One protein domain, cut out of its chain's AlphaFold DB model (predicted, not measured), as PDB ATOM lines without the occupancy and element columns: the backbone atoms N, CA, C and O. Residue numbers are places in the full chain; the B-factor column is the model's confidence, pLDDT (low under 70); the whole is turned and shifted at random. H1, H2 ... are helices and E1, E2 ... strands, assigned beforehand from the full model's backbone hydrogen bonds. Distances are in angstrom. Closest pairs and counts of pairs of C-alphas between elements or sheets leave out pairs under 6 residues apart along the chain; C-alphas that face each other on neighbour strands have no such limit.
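What this domain is: This is residues 2 to 80 of the 83 residues of an uncharacterized protein of Gongylonema pulchrum (UniProt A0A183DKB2). What shape is this? With little regular structure, a long loop, residues 11 to 45, joins distant helix H1 to the antiparallel hairpin E1 and E2, with short H2 near one hairpin end. What is printed? The 79 residues, mixed in class and under half in named elements (H1, E1, E2, H2 in order), are loose: radius of gyration of the C-alphas 15.0 A, spans 46 by 33 by 26 A.

Where its parts are: Which helices? H1, residues 2 to 10, spans 12.4 A from C-alpha 2 (164.080, 206.620, 120.282); H2, residues 66 to 69, spans 5.2 A to C-alpha 69 (189.611, 211.744, 144.869). Which strands? E1, residues 46 to 50, spans 13.4 A; E2, residues 56 to 61, 14.4 A.

How they stand to each other: How do strands pair? Hairpin E1 and E2 is antiparallel at 152 degrees; N 47 and O 60, 2.8 A apart, are within hydrogen-bond range. And the helices? H1, with every O i to N i+4 pair within range, is apart from E2 and H2. H2 is too short for such pairs; its closest C-alphas with E2, Asp 68 and Val 61, are 6.4 A apart.

The domain as a whole: How large? The farthest C-alphas, Phe 2 and Asp 27, are 46.1 A apart; the printed part has no cut, and link H1 to E1 is long. Where is confidence low? Residues 2 to 12, 14 to 30 and 80 have pLDDT under 70.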
ATOM      1  N   PHE A   2     164.175 207.954 119.646       59.16
ATOM      2  CA  PHE A   2     164.080 206.620 120.282       59.16
ATOM      3  C   PHE A   2     165.347 205.750 120.205       59.16
ATOM      4  O   PHE A   2     165.653 205.045 121.157       59.16
ATOM      5  N   SER A   3     166.121 205.838 119.119       59.53
ATOM      6  CA  SER A   3     167.320 205.002 118.937       59.53
ATOM      7  C   SER A   3     168.412 205.255 119.991       59.53
ATOM      8  O   SER A   3     169.107 204.329 120.384       59.53
ATOM      9  N   VAL A   4     168.520 206.478 120.525       59.19
ATOM     10  CA  VAL A   4     169.528 206.811 121.549       59.19
ATOM     11  C   VAL A   4     169.184 206.176 122.902       59.19
ATOM     12  O   VAL A   4     170.075 205.711 123.605       59.19
ATOM     13  N   TYR A   5     167.895 206.117 123.254       60.94
ATOM     14  CA  TYR A   5     167.444 205.456 124.483       60.94
ATOM     15  C   TYR A   5     167.663 203.943 124.426       60.94
ATOM     16  O   TYR A   5     168.056 203.364 125.434       60.94
ATOM     17  N   ASP A   6     167.457 203.338 123.254       67.56
ATOM     18  CA  ASP A   6     167.656 201.903 123.039       67.56
ATOM     19  C   ASP A   6     169.139 201.505 123.126       67.56
ATOM     20  O   ASP A   6     169.488 200.504 123.742       67.56
ATOM     21  N   ILE A   7     170.045 202.339 122.610       66.62
ATOM     22  CA  ILE A   7     171.500 202.124 122.707       66.62
ATOM     23  C   ILE A   7     171.973 202.125 124.170       66.62
ATOM     24  O   ILE A   7     172.727 201.244 124.583       66.62
ATOM     25  N   VAL A   8     171.504 203.089 124.972       68.81
ATOM     26  CA  VAL A   8     171.889 203.216 126.388       68.81
ATOM     27  C   VAL A   8     171.284 202.094 127.238       68.81
ATOM     28  O   VAL A   8     171.961 201.558 128.114       68.81
ATOM     29  N   SER A   9     170.024 201.711 126.996       67.69
ATOM     30  CA  SER A   9     169.355 200.642 127.754       67.69
ATOM     31  C   SER A   9     169.907 199.252 127.424       67.69
ATOM     32  O   SER A   9     170.100 198.444 128.332       67.69
ATOM     33  N   SER A  10     170.210 198.989 126.148       69.44
ATOM     34  CA  SER A  10     170.792 197.724 125.674       69.44
ATOM     35  C   SER A  10     172.301 197.617 125.907       69.44
ATOM     36  O   SER A  10     172.883 196.562 125.673       69.44
ATOM     37  N   ARG A  11     172.942 198.698 126.382       67.25
ATOM     38  CA  ARG A  11     174.401 198.833 126.522       67.25
ATOM     39  C   ARG A  11     175.169 198.580 125.219       67.25
ATOM     40  O   ARG A  11     176.338 198.191 125.247       67.25
ATOM     41  N   THR A  12     174.529 198.828 124.079       67.12
ATOM     42  CA  THR A  12     175.090 198.585 122.743       67.12
ATOM     43  C   THR A  12     175.794 199.840 122.229       67.12
ATOM     44  O   THR A  12     175.430 200.407 121.200       67.12
ATOM     45  N   TYR A  13     176.777 200.330 122.983       71.44
ATOM     46  CA  TYR A  13     177.527 201.532 122.624       71.44
ATOM     47  C   TYR A  13     178.480 201.229 121.461       71.44
ATOM     48  O   TYR A  13     179.172 200.212 121.464       71.44
ATOM     49  N   ALA A  14     178.490 202.096 120.450       63.84
ATOM     50  CA  ALA A  14     179.342 201.963 119.274       63.84
ATOM     51  C   ALA A  14     180.273 203.185 119.153       63.84
ATOM     52  O   ALA A  14     179.787 204.313 119.286       63.84
ATOM     53  N   PRO A  15     181.573 202.993 118.856       66.19
ATOM     54  CA  PRO A  15     182.258 201.706 118.685       66.19
ATOM     55  C   PRO A  15     182.411 200.946 120.014       66.19
ATOM     56  O   PRO A  15     182.542 201.555 121.073       66.19
ATOM     57  N   GLN A  16     182.367 199.613 119.944       66.75
ATOM     58  CA  GLN A  16     182.652 198.752 121.095       66.75
ATOM     59  C   GLN A  16     184.102 198.958 121.536       66.75
ATOM     60  O   GLN A  16     184.967 199.222 120.693       66.75
ATOM     61  N   LEU A  17     184.359 198.846 122.844       58.84
ATOM     62  CA  LEU A  17     185.721 198.926 123.363       58.84
ATOM     63  C   LEU A  17     186.568 197.857 122.653       58.84
ATOM     64  O   LEU A  17     186.142 196.699 122.642       58.84
ATOM     65  N   PRO A  18     187.720 198.201 122.048       65.12
ATOM     66  CA  PRO A  18     188.641 197.179 121.576       65.12
ATOM     67  C   PRO A  18     189.035 196.291 122.758       65.12
ATOM     68  O   PRO A  18     189.142 196.776 123.891       65.12
ATOM     69  N   ASP A  19     189.231 195.000 122.493       63.66
ATOM     70  CA  ASP A  19     189.680 194.072 123.523       63.66
ATOM     71  C   ASP A  19     190.972 194.604 124.147       63.66
ATOM     72  O   ASP A  19     191.874 195.077 123.449       63.66
ATOM     73  N   VAL A  20     191.030 194.579 125.482       59.75
ATOM     74  CA  VAL A  20     192.243 194.968 126.204       59.75
ATOM     75  C   VAL A  20     193.372 194.081 125.674       59.75
ATOM     76  O   VAL A  20     193.204 192.858 125.714       59.75
ATOM     77  N   PRO A  21     194.485 194.651 125.170       60.81
ATOM     78  CA  PRO A  21     195.604 193.859 124.681       60.81
ATOM     79  C   PRO A  21     196.025 192.853 125.755       60.81
ATOM     80  O   PRO A  21     196.333 193.236 126.886       60.81
ATOM     81  N   TYR A  22     195.949 191.567 125.422       56.31
ATOM     82  CA  TYR A  22     196.487 190.491 126.244       56.31
ATOM     83  C   TYR A  22     197.990 190.482 125.962       56.31
ATOM     84  O   TYR A  22     198.369 190.348 124.802       56.31
ATOM     85  N   GLU A  23     198.806 190.682 126.993       51.41
ATOM     86  CA  GLU A  23     200.241 190.991 126.912       51.41
ATOM     87  C   GLU A  23     200.520 192.428 126.429       51.41
ATOM     88  O   GLU A  23     200.703 192.709 125.246       51.41
ATOM     89  N   VAL A  24     200.581 193.365 127.379       52.72
ATOM     90  CA  VAL A  24     201.544 194.455 127.230       52.72
ATOM     91  C   VAL A  24     202.865 193.865 127.699       52.72
ATOM     92  O   VAL A  24     203.053 193.657 128.894       52.72
ATOM     93  N   ASP A  25     203.753 193.515 126.769       52.34
ATOM     94  CA  ASP A  25     205.161 193.426 127.139       52.34
ATOM     95  C   ASP A  25     205.492 194.760 127.832       52.34
ATOM     96  O   ASP A  25     205.181 195.834 127.303       52.34
ATOM     97  N   ASP A  26     206.071 194.709 129.034       53.47
ATOM     98  CA  ASP A  26     206.462 195.887 129.831       53.47
ATOM     99  C   ASP A  26     207.386 196.870 129.057       53.47
ATOM    100  O   ASP A  26     207.700 197.953 129.552       53.47
ATOM    101  N   ASP A  27     207.804 196.514 127.836       53.66
ATOM    102  CA  ASP A  27     208.719 197.237 126.953       53.66
ATOM    103  C   ASP A  27     208.085 198.468 126.257       53.66
ATOM    104  O   ASP A  27     208.786 199.443 125.988       53.66
ATOM    105  N   ASP A  28     206.760 198.502 126.038       57.94
ATOM    106  CA  ASP A  28     206.088 199.626 125.343       57.94
ATOM    107  C   ASP A  28     205.510 200.705 126.287       57.94
ATOM    108  O   ASP A  28     205.131 201.797 125.851       57.94
ATOM    109  N   GLY A  29     205.426 200.439 127.597       62.06
ATOM    110  CA  GLY A  29     205.043 201.431 128.616       62.06
ATOM    111  C   GLY A  29     203.597 201.965 128.556       62.06
ATOM    112  O   GLY A  29     203.283 202.957 129.224       62.06
ATOM    113  N   ILE A  30     202.697 201.346 127.781       67.31
ATOM    114  CA  ILE A  30     201.291 201.770 127.647       67.31
ATOM    115  C   ILE A  30     200.396 200.947 128.586       67.31
ATOM    116  O   ILE A  30     200.051 199.808 128.298       67.31
ATOM    117  N   ALA A  31     199.946 201.552 129.689       71.50
ATOM    118  CA  ALA A  31     198.981 200.938 130.604       71.50
ATOM    119  C   ALA A  31     197.538 201.360 130.271       71.50
ATOM    120  O   ALA A  31     197.205 202.549 130.297       71.50
ATOM    121  N   VAL A  32     196.655 200.387 130.019       74.62
ATOM    122  CA  VAL A  32     195.216 200.618 129.809       74.62
ATOM    123  C   VAL A  32     194.437 200.211 131.056       74.62
ATOM    124  O   VAL A  32     194.610 199.115 131.585       74.62
ATOM    125  N   LYS A  33     193.545 201.087 131.529       74.31
ATOM    126  CA  LYS A  33     192.689 200.824 132.693       74.31
ATOM    127  C   LYS A  33     191.222 201.061 132.359       74.31
ATOM    128  O   LYS A  33     190.842 202.168 131.989       74.31
ATOM    129  N   LEU A  34     190.386 200.046 132.571       79.75
ATOM    130  CA  LEU A  34     188.934 200.198 132.515       79.75
ATOM    131  C   LEU A  34     188.420 200.750 133.850       79.75
ATOM    132  O   LEU A  34     188.570 200.120 134.899       79.75
ATOM    133  N   VAL A  35     187.807 201.934 133.821       76.44
ATOM    134  CA  VAL A  35     187.288 202.615 135.016       76.44
ATOM    135  C   VAL A  35     185.784 202.807 134.873       76.44
ATOM    136  O   VAL A  35     185.318 203.394 133.902       76.44
ATOM    137  N   ARG A  36     185.012 202.354 135.866       79.81
ATOM    138  CA  ARG A  36     183.567 202.601 135.917       79.81
ATOM    139  C   ARG A  36     183.284 203.897 136.664       79.81
ATOM    140  O   ARG A  36     183.557 203.996 137.860       79.81
ATOM    141  N   LEU A  37     182.668 204.851 135.978       77.12
ATOM    142  CA  LEU A  37     182.136 206.053 136.606       77.12
ATOM    143  C   LEU A  37     180.699 205.814 137.055       77.12
ATOM    144  O   LEU A  37     179.806 205.577 136.247       77.12
ATOM    145  N   VAL A  38     180.472 205.884 138.364       78.88
ATOM    146  CA  VAL A  38     179.121 205.862 138.925       78.88
ATOM    147  C   VAL A  38     178.649 207.304 139.043       78.88
ATOM    148  O   VAL A  38     179.256 208.101 139.758       78.88
ATOM    149  N   LYS A  39     177.580 207.654 138.322       73.81
ATOM    150  CA  LYS A  39     176.995 208.994 138.399       73.81
ATOM    151  C   LYS A  39     176.419 209.208 139.799       73.81
ATOM    152  O   LYS A  39     175.468 208.536 140.187       73.81
ATOM    153  N   THR A  40     177.000 210.146 140.536       80.19
ATOM    154  CA  THR A  40     176.489 210.614 141.829       80.19
ATOM    155  C   THR A  40     175.842 211.994 141.660       80.19
ATOM    156  O   THR A  40     175.733 212.500 140.540       80.19
ATOM    157  N   SER A  41     175.363 212.599 142.750       86.94
ATOM    158  CA  SER A  41     174.847 213.976 142.743       86.94
ATOM    159  C   SER A  41     175.943 215.032 142.557       86.94
ATOM    160  O   SER A  41     175.636 216.163 142.183       86.94
ATOM    161  N   GLU A  42     177.208 214.682 142.796       87.38
ATOM    162  CA  GLU A  42     178.360 215.560 142.604       87.38
ATOM    163  C   GLU A  42     178.868 215.466 141.157       87.38
ATOM    164  O   GLU A  42     178.899 214.394 140.546       87.38
ATOM    165  N   ALA A  43     179.295 216.596 140.594       87.62
ATOM    166  CA  ALA A  43     179.952 216.595 139.295       87.62
ATOM    167  C   ALA A  43     181.291 215.838 139.363       87.62
ATOM    168  O   ALA A  43     182.003 215.908 140.362       87.62
ATOM    169  N   LEU A  44     181.691 215.188 138.263       89.38
ATOM    170  CA  LEU A  44     182.967 214.464 138.190       89.38
ATOM    171  C   LEU A  44     184.175 215.355 138.533       89.38
ATOM    172  O   LEU A  44     185.182 214.874 139.039       89.38
ATOM    173  N   GLY A  45     184.087 216.660 138.266       91.81
ATOM    174  CA  GLY A  45     185.170 217.597 138.553       91.81
ATOM    175  C   GLY A  45     186.346 217.471 137.585       91.81
ATOM    176  O   GLY A  45     187.484 217.701 137.973       91.81
ATOM    177  N   ALA A  46     186.093 217.113 136.325       91.38
ATOM    178  CA  ALA A  46     187.110 217.074 135.279       91.38
ATOM    179  C   ALA A  46     186.604 217.719 133.982       91.38
ATOM    180  O   ALA A  46     185.407 217.709 133.694       91.38
ATOM    181  N   THR A  47     187.522 218.283 133.197       90.50
ATOM    182  CA  THR A  47     187.249 218.831 131.865       90.50
ATOM    183  C   THR A  47     187.853 217.904 130.819       90.50
ATOM    184  O   THR A  47     189.071 217.725 130.780       90.50
ATOM    185  N   ILE A  48     186.996 217.330 129.976       90.25
ATOM    186  CA  ILE A  48     187.382 216.440 128.879       90.25
ATOM    187  C   ILE A  48     187.461 217.271 127.594       90.25
ATOM    188  O   ILE A  48     186.556 218.057 127.312       90.25
ATOM    189  N   LYS A  49     188.542 217.111 126.829       87.75
ATOM    190  CA  LYS A  49     188.749 217.753 125.527       87.75
ATOM    191  C   LYS A  49     188.912 216.679 124.451       87.75
ATOM    192  O   LYS A  49     189.494 215.633 124.713       87.75
ATOM    193  N   CYS A  50     188.401 216.963 123.258       88.56
ATOM    194  CA  CYS A  50     188.689 216.210 122.042       88.56
ATOM    195  C   CYS A  50     189.625 217.050 121.165       88.56
ATOM    196  O   CYS A  50     189.392 218.254 121.012       88.56
ATOM    197  N   ASP A  51     190.698 216.449 120.658       86.62
ATOM    198  CA  ASP A  51     191.590 217.095 119.695       86.62
ATOM    199  C   ASP A  51     191.078 216.955 118.256       86.62
ATOM    200  O   ASP A  51     190.175 216.162 117.981       86.62
ATOM    201  N   ALA A  52     191.690 217.688 117.323       89.44
ATOM    202  CA  ALA A  52     191.367 217.595 115.897       89.44
ATOM    203  C   ALA A  52     191.542 216.169 115.334       89.44
ATOM    204  O   ALA A  52     190.780 215.760 114.461       89.44
ATOM    205  N   ASP A  53     192.475 215.391 115.893       87.25
ATOM    206  CA  ASP A  53     192.746 213.997 115.514       87.25
ATOM    207  C   ASP A  53     191.758 212.984 116.135       87.25
ATOM    208  O   ASP A  53     191.963 211.774 116.046       87.25
ATOM    209  N   GLY A  54     190.716 213.448 116.838       80.69
ATOM    210  CA  GLY A  54     189.727 212.588 117.500       80.69
ATOM    211  C   GLY A  54     190.185 211.989 118.834       80.69
ATOM    212  O   GLY A  54     189.467 211.193 119.439       80.69
ATOM    213  N   ARG A  55     191.368 212.375 119.328       81.00
ATOM    214  CA  ARG A  55     191.880 211.946 120.637       81.00
ATOM    215  C   ARG A  55     191.116 212.640 121.754       81.00
ATOM    216  O   ARG A  55     191.095 213.869 121.817       81.00
ATOM    217  N   VAL A  56     190.543 211.863 122.668       84.69
ATOM    218  CA  VAL A  56     189.828 212.390 123.835       84.69
ATOM    219  C   VAL A  56     190.704 212.274 125.075       84.69
ATOM    220  O   VAL A  56     191.243 211.208 125.357       84.69
ATOM    221  N   PHE A  57     190.858 213.355 125.834       85.38
ATOM    222  CA  PHE A  57     191.746 213.389 126.997       85.38
ATOM    223  C   PHE A  57     191.265 214.354 128.083       85.38
ATOM    224  O   PHE A  57     190.439 215.242 127.851       85.38
ATOM    225  N   ILE A  58     191.802 214.198 129.292       89.75
ATOM    226  CA  ILE A  58     191.563 215.125 130.405       89.75
ATOM    227  C   ILE A  58     192.444 216.366 130.254       89.75
ATOM    228  O   ILE A  58     193.665 216.301 130.412       89.75
ATOM    229  N   ALA A  59     191.813 217.515 130.020       90.00
ATOM    230  CA  ALA A  59     192.488 218.810 129.976       90.00
ATOM    231  C   ALA A  59     192.721 219.396 131.378       90.00
ATOM    232  O   ALA A  59     193.701 220.104 131.599       90.00
ATOM    233  N   ARG A  60     191.819 219.120 132.331       90.88
ATOM    234  CA  ARG A  60     191.894 219.635 133.708       90.88
ATOM    235  C   ARG A  60     191.178 218.711 134.688       90.88
ATOM    236  O   ARG A  60     190.107 218.201 134.369       90.88
ATOM    237  N   VAL A  61     191.714 218.597 135.900       91.31
ATOM    238  CA  VAL A  61     191.040 218.007 137.067       91.31
ATOM    239  C   VAL A  61     190.877 219.092 138.136       91.31
ATOM    240  O   VAL A  61     191.784 219.895 138.346       91.31
ATOM    241  N   ILE A  62     189.701 219.169 138.759       92.94
ATOM    242  CA  ILE A  62     189.406 220.079 139.870       92.94
ATOM    243  C   ILE A  62     189.906 219.428 141.159       92.94
ATOM    244  O   ILE A  62     189.455 218.335 141.505       92.94
ATOM    245  N   ALA A  63     190.800 220.117 141.872       92.00
ATOM    246  CA  ALA A  63     191.321 219.659 143.155       92.00
ATOM    247  C   ALA A  63     190.180 219.409 144.151       92.00
ATOM    248  O   ALA A  63     189.275 220.233 144.301       92.00
ATOM    249  N   GLY A  64     190.216 218.255 144.808       90.12
ATOM    250  CA  GLY A  64     189.190 217.821 145.745       90.12
ATOM    251  C   GLY A  64     187.874 217.371 145.107       90.12
ATOM    252  O   GLY A  64     186.977 217.012 145.859       90.12
ATOM    253  N   GLY A  65     187.728 217.354 143.774       90.12
ATOM    254  CA  GLY A  65     186.549 216.818 143.077       90.12
ATOM    255  C   GLY A  65     186.547 215.286 142.962       90.12
ATOM    256  O   GLY A  65     187.540 214.629 143.267       90.12
ATOM    257  N   VAL A  66     185.446 214.689 142.490       90.81
ATOM    258  CA  VAL A  66     185.297 213.217 142.390       90.81
ATOM    259  C   VAL A  66     186.436 212.558 141.600       90.81
ATOM    260  O   VAL A  66     186.963 211.533 142.023       90.81
ATOM    261  N   ALA A  67     186.835 213.147 140.471       89.81
ATOM    262  CA  ALA A  67     187.932 212.663 139.636       89.81
ATOM    263  C   ALA A  67     189.269 212.641 140.388       89.81
ATOM    264  O   ALA A  67     189.943 211.613 140.369       89.81
ATOM    265  N   ASP A  68     189.598 213.728 141.091       91.00
ATOM    266  CA  ASP A  68     190.818 213.867 141.896       91.00
ATOM    267  C   ASP A  68     190.856 212.822 143.019       91.00
ATOM    268  O   ASP A  68     191.797 212.039 143.140       91.00
ATOM    269  N   ARG A  69     189.748 212.705 143.764       90.38
ATOM    270  CA  ARG A  69     189.611 211.744 144.869       90.38
ATOM    271  C   ARG A  69     189.595 210.286 144.402       90.38
ATOM    272  O   ARG A  69     189.867 209.393 145.197       90.38
ATOM    273  N   SER A  70     189.266 210.025 143.134       86.75
ATOM    274  CA  SER A  70     189.225 208.663 142.592       86.75
ATOM    275  C   SER A  70     190.611 208.048 142.382       86.75
ATOM    276  O   SER A  70     190.705 206.830 142.242       86.75
ATOM    277  N   GLY A  71     191.664 208.869 142.266       84.19
ATOM    278  CA  GLY A  71     193.028 208.440 141.931       84.19
ATOM    279  C   GLY A  71     193.207 207.850 140.522       84.19
ATOM    280  O   GLY A  71     194.333 207.596 140.105       84.19
ATOM    281  N   ASN A  72     192.116 207.653 139.772       83.62
ATOM    282  CA  ASN A  72     192.105 207.016 138.452       83.62
ATOM    283  C   ASN A  72     192.070 208.019 137.293       83.62
ATOM    284  O   ASN A  72     192.348 207.645 136.158       83.62
ATOM    285  N   ILE A  73     191.694 209.272 137.563       86.25
ATOM    286  CA  ILE A  73     191.555 210.328 136.558       86.25
ATOM    287  C   ILE A  73     192.584 211.409 136.849       86.25
ATOM    288  O   ILE A  73     192.531 212.067 137.884       86.25
ATOM    289  N   GLN A  74     193.505 211.603 135.911       82.94
ATOM    290  CA  GLN A  74     194.584 212.581 136.008       82.94
ATOM    291  C   GLN A  74     194.713 213.350 134.689       82.94
ATOM    292  O   GLN A  74     194.233 212.914 133.640       82.94
ATOM    293  N   VAL A  75     195.357 214.515 134.734       80.25
ATOM    294  CA  VAL A  75     195.667 215.284 133.520       80.25
ATOM    295  C   VAL A  75     196.585 214.445 132.624       80.25
ATOM    296  O   VAL A  75     197.486 213.787 133.139       80.25
ATOM    297  N   ARG A  76     196.367 214.485 131.299       71.81
ATOM    298  CA  ARG A  76     197.071 213.675 130.272       71.81
ATOM    299  C   ARG A  76     196.600 212.219 130.140       71.81
ATOM    300  O   ARG A  76     197.089 211.517 129.262       71.81
ATOM    301  N   VAL A  77     195.624 211.765 130.932       75.81
ATOM    302  CA  VAL A  77     194.974 210.474 130.658       75.81
ATOM    303  C   VAL A  77     194.172 210.589 129.360       75.81
ATOM    304  O   VAL A  77     193.308 211.465 129.232       75.81
ATOM    305  N   ASN A  78     194.478 209.704 128.410       75.44
ATOM    306  CA  ASN A  78     193.735 209.541 127.167       75.44
ATOM    307  C   ASN A  78     192.589 208.551 127.393       75.44
ATOM    308  O   ASN A  78     192.790 207.483 127.968       75.44
ATOM    309  N   PHE A  79     191.395 208.893 126.923       74.19
ATOM    310  CA  PHE A  79     190.275 207.967 126.873       74.19
ATOM    311  C   PHE A  79     190.247 207.288 125.515       74.19
ATOM    312  O   PHE A  79     190.094 207.944 124.487       74.19
ATOM    313  N   CYS A  80     190.362 205.965 125.528       65.38
ATOM    314  CA  CYS A  80     190.234 205.161 124.319       65.38
ATOM    315  C   CYS A  80     188.767 205.019 123.894       65.38
ATOM    316  O   CYS A  80     188.482 205.013 122.698       65.38
TER     317      CYS A  80